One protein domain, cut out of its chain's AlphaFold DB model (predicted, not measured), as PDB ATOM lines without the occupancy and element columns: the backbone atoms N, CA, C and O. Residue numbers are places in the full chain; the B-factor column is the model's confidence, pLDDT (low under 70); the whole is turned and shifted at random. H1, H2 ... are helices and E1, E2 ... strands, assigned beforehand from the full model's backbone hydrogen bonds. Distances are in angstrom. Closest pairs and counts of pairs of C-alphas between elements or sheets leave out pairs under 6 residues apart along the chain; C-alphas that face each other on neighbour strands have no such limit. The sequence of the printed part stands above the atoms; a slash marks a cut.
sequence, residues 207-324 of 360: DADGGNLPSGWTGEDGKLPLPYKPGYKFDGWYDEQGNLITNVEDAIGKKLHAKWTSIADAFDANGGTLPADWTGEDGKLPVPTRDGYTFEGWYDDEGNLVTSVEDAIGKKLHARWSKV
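What this domain is: This is residues 207 to 324 of the 360 residues of the protein "Listeria-Bacteroides repeat domain" of Bifidobacterium sp. DSM 109963 (UniProt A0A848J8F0). With little regular structure, two hairpins, E1 with E2 and E3 with E4, follow each other along an elongated body, short H1 between them. The printed part has 118 residues, in order E1, E2, H1, E3, E4; both two-stranded sheets are antiparallel. It is mostly strand, with under half of the residues in named elements, and compact, radius of gyration of the C-alphas 15.3 A, spans 52 by 28 by 26 A.

How they stand to each other: E1, residues 232 to 239, and E2, residues 256 to 262, run at 154 degrees; N 235 and O 259 are 2.9 A apart. H1, residues 263 to 266, is too short for O i to N i+4 pairs; its one O i to N i+3 pair is within range. E3, residues 293 to 299, and E4, residues 317 to 323, run at 153 degrees; N 294 and O 322 are 2.8 A apart. E1 and E2 are apart from E3 and E4.

Where its parts are: E1, 19.8 A long, begins at C-alpha 232 (145.835, 129.871, 109.101). E2 spans 19.9 A, H1 5.1 A, E3 16.6 A. E4, 19.8 A, ends at C-alpha 323 (131.840, 123.797, 132.974).

The domain as a whole: The printed part has no cut. Links E1 to E2, H1 to E3 and E3 to E4 are long. Residues 215, 218 and 220 are under pLDDT 70.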
ATOM      1  N   ASP A 207     158.760 136.489 101.802       90.12
ATOM      2  CA  ASP A 207     157.554 136.069 101.083       90.12
ATOM      3  C   ASP A 207     156.515 135.519 102.072       90.12
ATOM      4  O   ASP A 207     156.682 134.443 102.647       90.12
ATOM      5  N   ALA A 208     155.425 136.255 102.282       89.50
ATOM      6  CA  ALA A 208     154.364 135.847 103.201       89.50
ATOM      7  C   ALA A 208     153.512 134.657 102.698       89.50
ATOM      8  O   ALA A 208     152.580 134.264 103.402       89.50
ATOM      9  N   ASP A 209     153.785 134.087 101.516       91.44
ATOM     10  CA  ASP A 209     153.071 132.945 100.917       91.44
ATOM     11  C   ASP A 209     151.542 133.145 100.934       91.44
ATOM     12  O   ASP A 209     150.767 132.377 101.507       91.44
ATOM     13  N   GLY A 210     151.084 134.276 100.392       87.69
ATOM     14  CA  GLY A 210     149.666 134.659 100.391       87.69
ATOM     15  C   GLY A 210     149.088 135.065 101.757       87.69
ATOM     16  O   GLY A 210     147.868 135.182 101.881       87.69
ATOM     17  N   GLY A 211     149.924 135.257 102.780       87.56
ATOM     18  CA  GLY A 211     149.608 136.051 103.972       87.56
ATOM     19  C   GLY A 211     149.926 137.541 103.788       87.56
ATOM     20  O   GLY A 211     150.348 137.977 102.717       87.56
ATOM     21  N   ASN A 212     149.758 138.322 104.854       86.69
ATOM     22  CA  ASN A 212     150.087 139.747 104.922       86.69
ATOM     23  C   ASN A 212     151.202 139.992 105.948       86.69
ATOM     24  O   ASN A 212     151.229 139.358 107.004       86.69
ATOM     25  N   LEU A 213     152.097 140.938 105.657       84.88
ATOM     26  CA  LEU A 213     153.104 141.426 106.604       84.88
ATOM     27  C   LEU A 213     152.533 142.561 107.479       84.88
ATOM     28  O   LEU A 213     151.713 143.344 106.993       84.88
ATOM     29  N   PRO A 214     152.981 142.701 108.739       79.06
ATOM     30  CA  PRO A 214     152.598 143.816 109.599       79.06
ATOM     31  C   PRO A 214     153.204 145.137 109.098       79.06
ATOM     32  O   PRO A 214     154.377 145.201 108.730       79.06
ATOM     33  N   SER A 215     152.429 146.222 109.140       69.81
ATOM     34  CA  SER A 215     152.839 147.542 108.631       69.81
ATOM     35  C   SER A 215     153.842 148.297 109.514       69.81
ATOM     36  O   SER A 215     154.385 149.310 109.081       69.81
ATOM     37  N   GLY A 216     154.057 147.844 110.754       71.25
ATOM     38  CA  GLY A 216     154.831 148.550 111.783       71.25
ATOM     39  C   GLY A 216     156.078 147.824 112.291       71.25
ATOM     40  O   GLY A 216     156.593 148.195 113.340       71.25
ATOM     41  N   TRP A 217     156.548 146.776 111.611       77.69
ATOM     42  CA  TRP A 217     157.746 146.046 112.044       77.69
ATOM     43  C   TRP A 217     159.040 146.837 111.774       77.69
ATOM     44  O   TRP A 217     159.197 147.431 110.706       77.69
ATOM     45  N   THR A 218     159.961 146.826 112.745       69.62
ATOM     46  CA  THR A 218     161.227 147.592 112.736       69.62
ATOM     47  C   THR A 218     162.481 146.712 112.818       69.62
ATOM     48  O   THR A 218     163.571 147.162 112.462       69.62
ATOM     49  N   GLY A 219     162.345 145.469 113.300       72.81
ATOM     50  CA  GLY A 219     163.453 144.541 113.552       72.81
ATOM     51  C   GLY A 219     164.373 144.920 114.720       72.81
ATOM     52  O   GLY A 219     165.448 144.336 114.853       72.81
ATOM     53  N   GLU A 220     163.983 145.897 115.545       68.75
ATOM     54  CA  GLU A 220     164.797 146.429 116.648       68.75
ATOM     55  C   GLU A 220     164.970 145.430 117.806       68.75
ATOM     56  O   GLU A 220     166.054 145.327 118.377       68.75
ATOM     57  N   ASP A 221     163.937 144.645 118.121       72.31
ATOM     58  CA  ASP A 221     163.969 143.623 119.177       72.31
ATOM     59  C   ASP A 221     164.652 142.309 118.741       72.31
ATOM     60  O   ASP A 221     164.614 141.313 119.466       72.31
ATOM     61  N   GLY A 222     165.267 142.296 117.553       78.56
ATOM     62  CA  GLY A 222     165.910 141.125 116.955       78.56
ATOM     63  C   GLY A 222     164.932 140.079 116.412       78.56
ATOM     64  O   GLY A 222     165.375 139.041 115.911       78.56
ATOM     65  N   LYS A 223     163.615 140.320 116.464       82.94
ATOM     66  CA  LYS A 223     162.603 139.379 115.968       82.94
ATOM     67  C   LYS A 223     162.195 139.653 114.533       82.94
ATOM     68  O   LYS A 223     162.204 140.784 114.048       82.94
ATOM     69  N   LEU A 224     161.788 138.586 113.859       87.00
ATOM     70  CA  LEU A 224     161.217 138.640 112.517       87.00
ATOM     71  C   LEU A 224     159.808 139.259 112.538       87.00
ATOM     72  O   LEU A 224     159.147 139.229 113.577       87.00
ATOM     73  N   PRO A 225     159.313 139.812 111.413       85.81
ATOM     74  CA  PRO A 225     157.927 140.261 111.343       85.81
ATOM     75  C   PRO A 225     156.994 139.073 111.587       85.81
ATOM     76  O   PRO A 225     157.227 137.998 111.042       85.81
ATOM     77  N   LEU A 226     155.923 139.266 112.358       88.31
ATOM     78  CA  LEU A 226     154.882 138.254 112.540       88.31
ATOM     79  C   LEU A 226     153.784 138.466 111.479       88.31
ATOM     80  O   LEU A 226     152.976 139.385 111.636       88.31
ATOM     81  N   PRO A 227     153.762 137.700 110.368       89.06
ATOM     82  CA  PRO A 227     152.730 137.836 109.349       89.06
ATOM     83  C   PRO A 227     151.404 137.245 109.835       89.06
ATOM     84  O   PRO A 227     151.357 136.446 110.772       89.06
ATOM     85  N   TYR A 228     150.322 137.563 109.128       88.88
ATOM     86  CA  TYR A 228     148.993 137.028 109.413       88.88
ATOM     87  C   TYR A 228     148.276 136.563 108.135       88.88
ATOM     88  O   TYR A 228     148.469 137.126 107.055       88.88
ATOM     89  N   LYS A 229     147.443 135.520 108.233       90.19
ATOM     90  CA  LYS A 229     146.740 134.914 107.088       90.19
ATOM     91  C   LYS A 229     145.396 134.340 107.563       90.19
ATOM     92  O   LYS A 229     145.404 133.366 108.314       90.19
ATOM     93  N   PRO A 230     144.244 134.914 107.159       89.31
ATOM     94  CA  PRO A 230     142.934 134.513 107.677       89.31
ATOM     95  C   PRO A 230     142.671 133.006 107.563       89.31
ATOM     96  O   PRO A 230     142.775 132.438 106.476       89.31
ATOM     97  N   GLY A 231     142.342 132.362 108.686       88.25
ATOM     98  CA  GLY A 231     142.110 130.913 108.763       88.25
ATOM     99  C   GLY A 231     143.368 130.032 108.871       88.25
ATOM    100  O   GLY A 231     143.238 128.805 108.899       88.25
ATOM    101  N   TYR A 232     144.570 130.610 108.981       90.50
ATOM    102  CA  TYR A 232     145.835 129.871 109.101       90.50
ATOM    103  C   TYR A 232     146.674 130.329 110.298       90.50
ATOM    104  O   TYR A 232     146.854 131.521 110.531       90.50
ATOM    105  N   LYS A 233     147.260 129.371 111.024       89.88
ATOM    106  CA  LYS A 233     148.318 129.631 112.004       89.88
ATOM    107  C   LYS A 233     149.650 129.806 111.271       89.88
ATOM    108  O   LYS A 233     149.971 129.011 110.388       89.88
ATOM    109  N   PHE A 234     150.433 130.801 111.673       92.12
ATOM    110  CA  PHE A 234     151.822 130.942 111.247       92.12
ATOM    111  C   PHE A 234     152.710 129.881 111.920       92.12
ATOM    112  O   PHE A 234     152.646 129.695 113.136       92.12
ATOM    113  N   ASP A 235     153.534 129.182 111.138       91.62
ATOM    114  CA  ASP A 235     154.473 128.159 111.630       91.62
ATOM    115  C   ASP A 235     155.932 128.620 111.661       91.62
ATOM    116  O   ASP A 235     156.775 127.910 112.206       91.62
ATOM    117  N   GLY A 236     156.231 129.801 111.116       93.19
ATOM    118  CA  GLY A 236     157.571 130.383 111.107       93.19
ATOM    119  C   GLY A 236     158.058 130.784 109.716       93.19
ATOM    120  O   GLY A 236     157.432 130.492 108.691       93.19
ATOM    121  N   TRP A 237     159.203 131.465 109.703       93.62
ATOM    122  CA  TRP A 237     159.933 131.843 108.497       93.62
ATOM    123  C   TRP A 237     160.958 130.773 108.142       93.62
ATOM    124  O   TRP A 237     161.695 130.312 109.009       93.62
ATOM    125  N   TYR A 238     161.032 130.392 106.871       94.62
ATOM    126  CA  TYR A 238     161.931 129.338 106.410       94.62
ATOM    127  C   TYR A 238     162.806 129.809 105.256       94.62
ATOM    128  O   TYR A 238     162.307 130.449 104.336       94.62
ATOM    129  N   ASP A 239     164.099 129.483 105.282       93.31
ATOM    130  CA  ASP A 239     165.000 129.760 104.157       93.31
ATOM    131  C   ASP A 239     164.763 128.812 102.966       93.31
ATOM    132  O   ASP A 239     164.055 127.810 103.071       93.31
ATOM    133  N   GLU A 240     165.372 129.108 101.813       90.38
ATOM    134  CA  GLU A 240     165.277 128.285 100.593       90.38
ATOM    135  C   GLU A 240     165.739 126.823 100.773       90.38
ATOM    136  O   GLU A 240     165.391 125.965  99.961       90.38
ATOM    137  N   GLN A 241     166.509 126.512 101.821       92.38
ATOM    138  CA  GLN A 241     166.933 125.148 102.161       92.38
ATOM    139  C   GLN A 241     165.931 124.441 103.093       92.38
ATOM    140  O   GLN A 241     166.050 123.237 103.330       92.38
ATOM    141  N   GLY A 242     164.920 125.159 103.584       92.12
ATOM    142  CA  GLY A 242     163.870 124.657 104.458       92.12
ATOM    143  C   GLY A 242     164.205 124.723 105.948       92.12
ATOM    144  O   GLY A 242     163.483 124.102 106.731       92.12
ATOM    145  N   ASN A 243     165.241 125.461 106.358       94.31
ATOM    146  CA  ASN A 243     165.567 125.675 107.771       94.31
ATOM    147  C   ASN A 243     164.656 126.751 108.371       94.31
ATOM    148  O   ASN A 243     164.411 127.771 107.732       94.31
ATOM    149  N   LEU A 244     164.187 126.544 109.605       93.81
ATOM    150  CA  LEU A 244     163.454 127.560 110.366       93.81
ATOM    151  C   LEU A 244     164.416 128.676 110.801       93.81
ATOM    152  O   LEU A 244     165.428 128.396 111.441       93.81
ATOM    153  N   ILE A 245     164.068 129.925 110.500       92.62
ATOM    154  CA  ILE A 245     164.778 131.134 110.925       92.62
ATOM    155  C   ILE A 245     163.889 131.886 111.923       92.62
ATOM    156  O   ILE A 245     162.689 132.039 111.695       92.62
ATOM    157  N   THR A 246     164.465 132.329 113.043       90.38
ATOM    158  CA  THR A 246     163.709 132.885 114.186       90.38
ATOM    159  C   THR A 246     164.157 134.279 114.627       90.38
ATOM    160  O   THR A 246     163.495 134.890 115.460       90.38
ATOM    161  N   ASN A 247     165.260 134.795 114.083       88.88
ATOM    162  CA  ASN A 247     165.846 136.086 114.442       88.88
ATOM    163  C   ASN A 247     166.303 136.849 113.190       88.88
ATOM    164  O   ASN A 247     166.490 136.256 112.123       88.88
ATOM    165  N   VAL A 248     166.464 138.164 113.324       86.31
ATOM    166  CA  VAL A 248     166.806 139.062 112.211       86.31
ATOM    167  C   VAL A 248     168.226 138.838 111.711       86.31
ATOM    168  O   VAL A 248     168.451 138.876 110.505       86.31
ATOM    169  N   GLU A 249     169.172 138.570 112.604       85.88
ATOM    170  CA  GLU A 249     170.590 138.387 112.284       85.88
ATOM    171  C   GLU A 249     170.793 137.225 111.298       85.88
ATOM    172  O   GLU A 249     171.483 137.381 110.291       85.88
ATOM    173  N   ASP A 250     170.109 136.102 111.524       88.31
ATOM    174  CA  ASP A 250     170.096 134.937 110.635       88.31
ATOM    175  C   ASP A 250     169.273 135.148 109.353       88.31
ATOM    176  O   ASP A 250     169.369 134.327 108.437       88.31
ATOM    177  N   ALA A 251     168.452 136.197 109.267       86.94
ATOM    178  CA  ALA A 251     167.638 136.523 108.093       86.94
ATOM    179  C   ALA A 251     168.331 137.482 107.109       86.94
ATOM    180  O   ALA A 251     167.936 137.541 105.942       86.94
ATOM    181  N   ILE A 252     169.357 138.224 107.543       84.62
ATOM    182  CA  ILE A 252     170.064 139.198 106.698       84.62
ATOM    183  C   ILE A 252     170.617 138.509 105.439       84.62
ATOM    184  O   ILE A 252     171.402 137.565 105.503       84.62
ATOM    185  N   GLY A 253     170.206 139.008 104.269       82.00
ATOM    186  CA  GLY A 253     170.653 138.510 102.964       82.00
ATOM    187  C   GLY A 253     170.049 137.172 102.515       82.00
ATOM    188  O   GLY A 253     170.461 136.666 101.471       82.00
ATOM    189  N   LYS A 254     169.086 136.598 103.248       85.75
ATOM    190  CA  LYS A 254     168.344 135.393 102.834       85.75
ATOM    191  C   LYS A 254     166.987 135.748 102.232       85.75
ATOM    192  O   LYS A 254     166.397 136.758 102.594       85.75
ATOM    193  N   LYS A 255     166.462 134.860 101.381       88.31
ATOM    194  CA  LYS A 255     165.037 134.820 101.024       88.31
ATOM    195  C   LYS A 255     164.321 133.847 101.951       88.31
ATOM    196  O   LYS A 255     164.650 132.659 101.959       88.31
ATOM    197  N   LEU A 256     163.378 134.354 102.735       91.00
ATOM    198  CA  LEU A 256     162.561 133.581 103.658       91.00
ATOM    199  C   LEU A 256     161.121 133.518 103.158       91.00
ATOM    200  O   LEU A 256     160.574 134.513 102.690       91.00
ATOM    201  N   HIS A 257     160.497 132.356 103.302       93.06
ATOM    202  CA  HIS A 257     159.086 132.135 103.011       93.06
ATOM    203  C   HIS A 257     158.336 131.743 104.286       93.06
ATOM    204  O   HIS A 257     158.821 130.950 105.100       93.06
ATOM    205  N   ALA A 258     157.151 132.312 104.473       93.62
ATOM    206  CA  ALA A 258     156.256 131.956 105.560       93.62
ATOM    207  C   ALA A 258     155.702 130.541 105.348       93.62
ATOM    208  O   ALA A 258     155.349 130.168 104.228       93.62
ATOM    209  N   LYS A 259     155.578 129.756 106.424       94.94
ATOM    210  CA  LYS A 259     154.791 128.514 106.410       94.94
ATOM    211  C   LYS A 259     153.548 128.640 107.277       94.94
ATOM    212  O   LYS A 259     153.522 129.373 108.266       94.94
ATOM    213  N   TRP A 260     152.518 127.917 106.853       93.19
ATOM    214  CA  TRP A 260     151.151 128.061 107.329       93.19
ATOM    215  C   TRP A 260     150.484 126.695 107.485       93.19
ATOM    216  O   TRP A 260     150.463 125.905 106.539       93.19
ATOM    217  N   THR A 261     149.837 126.473 108.624       91.19
ATOM    218  CA  THR A 261     148.951 125.327 108.878       91.19
ATOM    219  C   THR A 261     147.532 125.848 109.090       91.19
ATOM    220  O   THR A 261     147.349 126.917 109.675       91.19
ATOM    221  N   SER A 262     146.500 125.143 108.609       90.38
ATOM    222  CA  SER A 262     145.120 125.598 108.833       90.38
ATOM    223  C   SER A 262     144.802 125.608 110.332       90.38
ATOM    224  O   SER A 262     145.277 124.746 111.082       90.38
ATOM    225  N   ILE A 263     143.988 126.559 110.803       89.06
ATOM    226  CA  ILE A 263     143.653 126.602 112.236       89.06
ATOM    227  C   ILE A 263     142.949 125.328 112.718       89.06
ATOM    228  O   ILE A 263     143.130 124.944 113.867       89.06
ATOM    229  N   ALA A 264     142.207 124.641 111.844       87.31
ATOM    230  CA  ALA A 264     141.515 123.399 112.181       87.31
ATOM    231  C   ALA A 264     142.477 122.229 112.467       87.31
ATOM    232  O   ALA A 264     142.127 121.327 113.226       87.31
ATOM    233  N   ASP A 265     143.686 122.253 111.899       88.69
ATOM    234  CA  ASP A 265     144.709 121.223 112.121       88.69
ATOM    235  C   ASP A 265     145.601 121.547 113.334       88.69
ATOM    236  O   ASP A 265     146.003 120.647 114.086       88.69
ATOM    237  N   ALA A 266     145.897 122.840 113.529       89.81
ATOM    238  CA  ALA A 266     146.810 123.351 114.553       89.81
ATOM    239  C   ALA A 266     146.169 123.556 115.941       89.81
ATOM    240  O   ALA A 266     146.879 123.506 116.947       89.81
ATOM    241  N   PHE A 267     144.852 123.778 116.009       93.62
ATOM    242  CA  PHE A 267     144.127 124.078 117.246       93.62
ATOM    243  C   PHE A 267     143.029 123.042 117.525       93.62
ATOM    244  O   PHE A 267     141.948 123.083 116.936       93.62
ATOM    245  N   ASP A 268     143.262 122.139 118.478       96.38
ATOM    246  CA  ASP A 268     142.226 121.232 118.970       96.38
ATOM    247  C   ASP A 268     141.320 121.957 119.977       96.38
ATOM    248  O   ASP A 268     141.647 122.139 121.154       96.38
ATOM    249  N   ALA A 269     140.140 122.372 119.515       95.81
ATOM    250  CA  ALA A 269     139.142 123.025 120.355       95.81
ATOM    251  C   ALA A 269     138.531 122.100 121.436       95.81
ATOM    252  O   ALA A 269     137.692 122.559 122.217       95.81
ATOM    253  N   ASN A 270     138.907 120.816 121.515       96.00
ATOM    254  CA  ASN A 270     138.458 119.834 122.510       96.00
ATOM    255  C   ASN A 270     136.925 119.763 122.651       96.00
ATOM    256  O   ASN A 270     136.369 119.723 123.756       96.00
ATOM    257  N   GLY A 271     136.226 119.780 121.513       92.25
ATOM    258  CA  GLY A 271     134.761 119.801 121.430       92.25
ATOM    259  C   GLY A 271     134.122 121.197 121.478       92.25
ATOM    260  O   GLY A 271     132.906 121.288 121.625       92.25
ATOM    261  N   GLY A 272     134.915 122.267 121.387       93.81
ATOM    262  CA  GLY A 272     134.446 123.604 121.012       93.81
ATOM    263  C   GLY A 272     134.475 123.847 119.496       93.81
ATOM    264  O   GLY A 272     134.764 122.949 118.707       93.81
ATOM    265  N   THR A 273     134.195 125.081 119.086       94.88
ATOM    266  CA  THR A 273     134.218 125.556 117.695       94.88
ATOM    267  C   THR A 273     135.158 126.752 117.570       94.88
ATOM    268  O   THR A 273     135.092 127.680 118.374       94.88
ATOM    269  N   LEU A 274     136.049 126.721 116.577       93.81
ATOM    270  CA  LEU A 274     136.956 127.828 116.260       93.81
ATOM    271  C   LEU A 274     136.228 128.943 115.483       93.81
ATOM    272  O   LEU A 274     135.337 128.637 114.687       93.81
ATOM    273  N   PRO A 275     136.625 130.217 115.649       89.62
ATOM    274  CA  PRO A 275     136.204 131.298 114.755       89.62
ATOM    275  C   PRO A 275     136.736 131.065 113.331       89.62
ATOM    276  O   PRO A 275     137.920 130.785 113.153       89.62
ATOM    277  N   ALA A 276     135.881 131.213 112.315       81.31
ATOM    278  CA  ALA A 276     136.279 131.080 110.907       81.31
ATOM    279  C   ALA A 276     137.075 132.301 110.400       81.31
ATOM    280  O   ALA A 276     137.875 132.198 109.475       81.31
ATOM    281  N   ASP A 277     136.845 133.447 111.037       82.25
ATOM    282  CA  ASP A 277     137.268 134.789 110.642       82.25
ATOM    283  C   ASP A 277     138.608 135.209 111.278       82.25
ATOM    284  O   ASP A 277     139.044 136.347 111.112       82.25
ATOM    285  N   TRP A 278     139.249 134.336 112.068       86.69
ATOM    286  CA  TRP A 278     140.451 134.707 112.816       86.69
ATOM    287  C   TRP A 278     141.622 135.008 111.879       86.69
ATOM    288  O   TRP A 278     142.040 134.169 111.075       86.69
ATOM    289  N   THR A 279     142.150 136.224 112.010       79.69
ATOM    290  CA  THR A 279     143.260 136.738 111.208       79.69
ATOM    291  C   THR A 279     144.622 136.405 111.813       79.69
ATOM    292  O   THR A 279     145.555 136.157 111.059       79.69
ATOM    293  N   GLY A 280     144.735 136.391 113.148       75.88
ATOM    294  CA  GLY A 280     146.014 136.379 113.875       75.88
ATOM    295  C   GLY A 280     146.654 137.764 114.038       75.88
ATOM    296  O   GLY A 280     147.708 137.888 114.658       75.88
ATOM    297  N   GLU A 281     145.996 138.804 113.525       71.50
ATOM    298  CA  GLU A 281     146.347 140.209 113.736       71.50
ATOM    299  C   GLU A 281     146.349 140.527 115.251       71.50
ATOM    300  O   GLU A 281     145.614 139.914 116.032       71.50
ATOM    301  N   ASP A 282     147.246 141.412 115.691       71.44
ATOM    302  CA  ASP A 282     147.662 141.623 117.094       71.44
ATOM    303  C   ASP A 282     148.391 140.448 117.792       71.44
ATOM    304  O   ASP A 282     148.665 140.534 118.991       71.44
ATOM    305  N   GLY A 283     148.691 139.336 117.111       78.56
ATOM    306  CA  GLY A 283     149.405 138.199 117.717       78.56
ATOM    307  C   GLY A 283     148.609 137.448 118.795       78.56
ATOM    308  O   GLY A 283     149.189 136.732 119.617       78.56
ATOM    309  N   LYS A 284     147.278 137.594 118.809       85.44
ATOM    310  CA  LYS A 284     146.358 136.940 119.756       85.44
ATOM    311  C   LYS A 284     145.868 135.602 119.208       85.44
ATOM    312  O   LYS A 284     145.443 135.517 118.058       85.44
ATOM    313  N   LEU A 285     145.854 134.569 120.050       91.12
ATOM    314  CA  LEU A 285     145.300 133.254 119.701       91.12
ATOM    315  C   LEU A 285     143.772 133.313 119.471       91.12
ATOM    316  O   LEU A 285     143.100 134.158 120.070       91.12
ATOM    317  N   PRO A 286     143.194 132.423 118.638       91.75
ATOM    318  CA  PRO A 286     141.751 132.389 118.406       91.75
ATOM    319  C   PRO A 286     141.007 132.035 119.698       91.75
ATOM    320  O   PRO A 286     141.448 131.165 120.443       91.75
ATOM    321  N   VAL A 287     139.856 132.656 119.962       93.12
ATOM    322  CA  VAL A 287     139.015 132.305 121.120       93.12
ATOM    323  C   VAL A 287     137.887 131.380 120.650       93.12
ATOM    324  O   VAL A 287     136.986 131.851 119.954       93.12
ATOM    325  N   PRO A 288     137.919 130.072 120.971       94.62
ATOM    326  CA  PRO A 288     136.862 129.147 120.586       94.62
ATOM    327  C   PRO A 288     135.616 129.325 121.465       94.62
ATOM    328  O   PRO A 288     135.682 129.843 122.581       94.62
ATOM    329  N   THR A 289     134.478 128.811 121.004       95.69
ATOM    330  CA  THR A 289     133.221 128.756 121.769       95.69
ATOM    331  C   THR A 289     132.800 127.314 122.056       95.69
ATOM    332  O   THR A 289     133.110 126.401 121.293       95.69
ATOM    333  N   ARG A 290     132.106 127.081 123.177       96.25
ATOM    334  CA  ARG A 290     131.561 125.763 123.542       96.25
ATOM    335  C   ARG A 290     130.368 125.908 124.484       96.25
ATOM    336  O   ARG A 290     130.506 126.430 125.589       96.25
ATOM    337  N   ASP A 291     129.209 125.399 124.075       93.88
ATOM    338  CA  ASP A 291     127.960 125.559 124.826       93.88
ATOM    339  C   ASP A 291     128.035 124.988 126.249       93.88
ATOM    340  O   ASP A 291     128.281 123.798 126.459       93.88
ATOM    341  N   GLY A 292     127.790 125.846 127.243       93.19
ATOM    342  CA  GLY A 292     127.816 125.483 128.663       93.19
ATOM    343  C   GLY A 292     129.213 125.400 129.292       93.19
ATOM    344  O   GLY A 292     129.332 124.878 130.404       93.19
ATOM    345  N   TYR A 293     130.255 125.907 128.625       95.06
ATOM    346  CA  TYR A 293     131.629 125.942 129.135       95.06
ATOM    347  C   TYR A 293     132.266 127.337 129.006       95.06
ATOM    348  O   TYR A 293     131.992 128.079 128.067       95.06
ATOM    349  N   THR A 294     133.153 127.663 129.943       95.94
ATOM    350  CA  THR A 294     134.075 128.805 129.889       95.94
ATOM    351  C   THR A 294     135.403 128.336 129.303       95.94
ATOM    352  O   THR A 294     135.899 127.274 129.687       95.94
ATOM    353  N   PHE A 295     135.971 129.104 128.373       96.38
ATOM    354  CA  PHE A 295     137.306 128.856 127.827       96.38
ATOM    355  C   PHE A 295     138.380 129.304 128.827       96.38
ATOM    356  O   PHE A 295     138.376 130.457 129.250       96.38
ATOM    357  N   GLU A 296     139.287 128.399 129.197       96.44
ATOM    358  CA  GLU A 296     140.349 128.652 130.190       96.44
ATOM    359  C   GLU A 296     141.692 129.032 129.547       96.44
ATOM    360  O   GLU A 296     142.571 129.570 130.216       96.44
ATOM    361  N   GLY A 297     141.873 128.736 128.256       96.44
ATOM    362  CA  GLY A 297     143.108 129.002 127.524       96.44
ATOM    363  C   GLY A 297     143.553 127.854 126.619       96.44
ATOM    364  O   GLY A 297     142.982 126.756 126.623       96.44
ATOM    365  N   TRP A 298     144.597 128.135 125.841       97.38
ATOM    366  CA  TRP A 298     145.296 127.176 124.988       97.38
ATOM    367  C   TRP A 298     146.494 126.582 125.715       97.38
ATOM    368  O   TRP A 298     147.207 127.291 126.422       97.38
ATOM    369  N   TYR A 299     146.731 125.290 125.516       97.25
ATOM    370  CA  TYR A 299     147.850 124.581 126.122       97.25
ATOM    371  C   TYR A 299     148.612 123.764 125.078       97.25
ATOM    372  O   TYR A 299     147.984 123.205 124.181       97.25
ATOM    373  N   ASP A 300     149.938 123.698 125.185       96.31
ATOM    374  CA  ASP A 300     150.769 122.826 124.338       96.31
ATOM    375  C   ASP A 300     150.680 121.344 124.761       96.31
ATOM    376  O   ASP A 300     149.979 120.996 125.719       96.31
ATOM    377  N   ASP A 301     151.342 120.459 124.010       94.81
ATOM    378  CA  ASP A 301     151.359 119.009 124.265       94.81
ATOM    379  C   ASP A 301     152.013 118.667 125.623       94.81
ATOM    380  O   ASP A 301     151.618 117.705 126.288       94.81
ATOM    381  N   GLU A 302     152.960 119.486 126.087       95.19
ATOM    382  CA  GLU A 302     153.568 119.421 127.421       95.19
ATOM    383  C   GLU A 302     152.635 119.937 128.536       95.19
ATOM    384  O   GLU A 302     152.862 119.682 129.722       95.19
ATOM    385  N   GLY A 303     151.555 120.630 128.171       93.94
ATOM    386  CA  GLY A 303     150.518 121.111 129.072       93.94
ATOM    387  C   GLY A 303     150.782 122.479 129.703       93.94
ATOM    388  O   GLY A 303     150.088 122.805 130.677       93.94
ATOM    389  N   ASN A 304     151.713 123.269 129.158       96.50
ATOM    390  CA  ASN A 304     151.967 124.670 129.509       96.50
ATOM    391  C   ASN A 304     150.896 125.582 128.902       96.50
ATOM    392  O   ASN A 304     150.377 125.299 127.827       96.50
ATOM    393  N   LEU A 305     150.568 126.688 129.575       96.19
ATOM    394  CA  LEU A 305     149.649 127.697 129.038       96.19
ATOM    395  C   LEU A 305     150.349 128.508 127.937       96.19
ATOM    396  O   LEU A 305     151.425 129.055 128.171       96.19
ATOM    397  N   VAL A 306     149.704 128.641 126.780       95.31
ATOM    398  CA  VAL A 306     150.169 129.446 125.644       95.31
ATOM    399  C   VAL A 306     149.187 130.596 125.429       95.31
ATOM    400  O   VAL A 306     147.977 130.380 125.352       95.31
ATOM    401  N   THR A 307     149.691 131.832 125.377       92.69
ATOM    402  CA  THR A 307     148.857 133.050 125.379       92.69
ATOM    403  C   THR A 307     149.026 133.930 124.139       92.69
ATOM    404  O   THR A 307     148.160 134.768 123.886       92.69
ATOM    405  N   SER A 308     150.079 133.723 123.344       90.12
ATOM    406  CA  SER A 308     150.376 134.490 122.129       90.12
ATOM    407  C   SER A 308     150.566 133.588 120.902       90.12
ATOM    408  O   SER A 308     150.839 132.394 121.032       90.12
ATOM    409  N   VAL A 309     150.420 134.161 119.704       86.56
ATOM    410  CA  VAL A 309     150.743 133.494 118.426       86.56
ATOM    411  C   VAL A 309     152.242 133.211 118.317       86.56
ATOM    412  O   VAL A 309     152.610 132.142 117.845       86.56
ATOM    413  N   GLU A 310     153.084 134.122 118.809       86.75
ATOM    414  CA  GLU A 310     154.545 133.977 118.857       86.75
ATOM    415  C   GLU A 310     154.951 132.685 119.591       86.75
ATOM    416  O   GLU A 310     155.680 131.849 119.058       86.75
ATOM    417  N   ASP A 311     154.381 132.450 120.777       88.94
ATOM    418  CA  ASP A 311     154.641 131.252 121.588       88.94
ATOM    419  C   ASP A 311     154.040 129.961 120.992       88.94
ATOM    420  O   ASP A 311     154.334 128.863 121.480       88.94
ATOM    421  N   ALA A 312     153.176 130.080 119.976       89.00
ATOM    422  CA  ALA A 312     152.482 128.988 119.288       89.00
ATOM    423  C   ALA A 312     153.139 128.571 117.956       89.00
ATOM    424  O   ALA A 312     152.719 127.581 117.336       89.00
ATOM    425  N   ILE A 313     154.166 129.298 117.505       88.38
ATOM    426  CA  ILE A 313     154.966 128.963 116.320       88.38
ATOM    427  C   ILE A 313     155.498 127.525 116.462       88.38
ATOM    428  O   ILE A 313     156.016 127.132 117.505       88.38
ATOM    429  N   GLY A 314     155.288 126.699 115.433       84.94
ATOM    430  CA  GLY A 314     155.686 125.283 115.418       84.94
ATOM    431  C   GLY A 314     154.932 124.325 116.362       84.94
ATOM    432  O   GLY A 314     155.155 123.121 116.275       84.94
ATOM    433  N   LYS A 315     154.027 124.802 117.232       89.56
ATOM    434  CA  LYS A 315     153.280 123.962 118.194       89.56
ATOM    435  C   LYS A 315     151.879 123.578 117.714       89.56
ATOM    436  O   LYS A 315     151.266 124.296 116.916       89.56
ATOM    437  N   LYS A 316     151.348 122.483 118.270       92.50
ATOM    438  CA  LYS A 316     149.912 122.167 118.290       92.50
ATOM    439  C   LYS A 316     149.328 122.573 119.644       92.50
ATOM    440  O   LYS A 316     149.994 122.417 120.663       92.50
ATOM    441  N   LEU A 317     148.113 123.122 119.650       96.12
ATOM    442  CA  LEU A 317     147.486 123.666 120.857       96.12
ATOM    443  C   LEU A 317     146.122 123.039 121.146       96.12
ATOM    444  O   LEU A 317     145.339 122.770 120.239       96.12
ATOM    445  N   HIS A 318     145.827 122.874 122.434       97.50
ATOM    446  CA  HIS A 318     144.645 122.202 122.969       97.50
ATOM    447  C   HIS A 318     143.850 123.138 123.876       97.50
ATOM    448  O   HIS A 318     144.387 123.690 124.841       97.50
ATOM    449  N   ALA A 319     142.559 123.308 123.608       97.25
ATOM    450  CA  ALA A 319     141.689 124.146 124.429       97.25
ATOM    451  C   ALA A 319     141.361 123.459 125.762       97.25
ATOM    452  O   ALA A 319     140.955 122.290 125.772       97.25
ATOM    453  N   ARG A 320     141.457 124.184 126.884       97.69
ATOM    454  CA  ARG A 320     140.892 123.750 128.175       97.69
ATOM    455  C   ARG A 320     139.626 124.534 128.518       97.69
ATOM    456  O   ARG A 320     139.442 125.679 128.108       97.69
ATOM    457  N   TRP A 321     138.744 123.874 129.266       97.56
ATOM    458  CA  TRP A 321     137.368 124.307 129.489       97.56
ATOM    459  C   TRP A 321     136.914 124.024 130.924       97.56
ATOM    460  O   TRP A 321     137.000 122.877 131.372       97.56
ATOM    461  N   SER A 322     136.319 125.010 131.595       95.12
ATOM    462  CA  SER A 322     135.530 124.792 132.818       95.12
ATOM    463  C   SER A 322     134.049 124.725 132.486       95.12
ATOM    464  O   SER A 322     133.553 125.481 131.657       95.12
ATOM    465  N   LYS A 323     133.297 123.842 133.147       93.19
ATOM    466  CA  LYS A 323     131.840 123.797 132.974       93.19
ATOM    467  C   LYS A 323     131.188 124.989 133.678       93.19
ATOM    468  O   LYS A 323     131.447 125.221 134.858       93.19
ATOM    469  N   VAL A 324     130.287 125.691 132.992       86.62
ATOM    470  CA  VAL A 324     129.475 126.750 133.605       86.62
ATOM    471  C   VAL A 324     128.484 126.101 134.567       86.62
ATOM    472  O   VAL A 324     127.508 125.465 134.162       86.62
TER     473      VAL A 324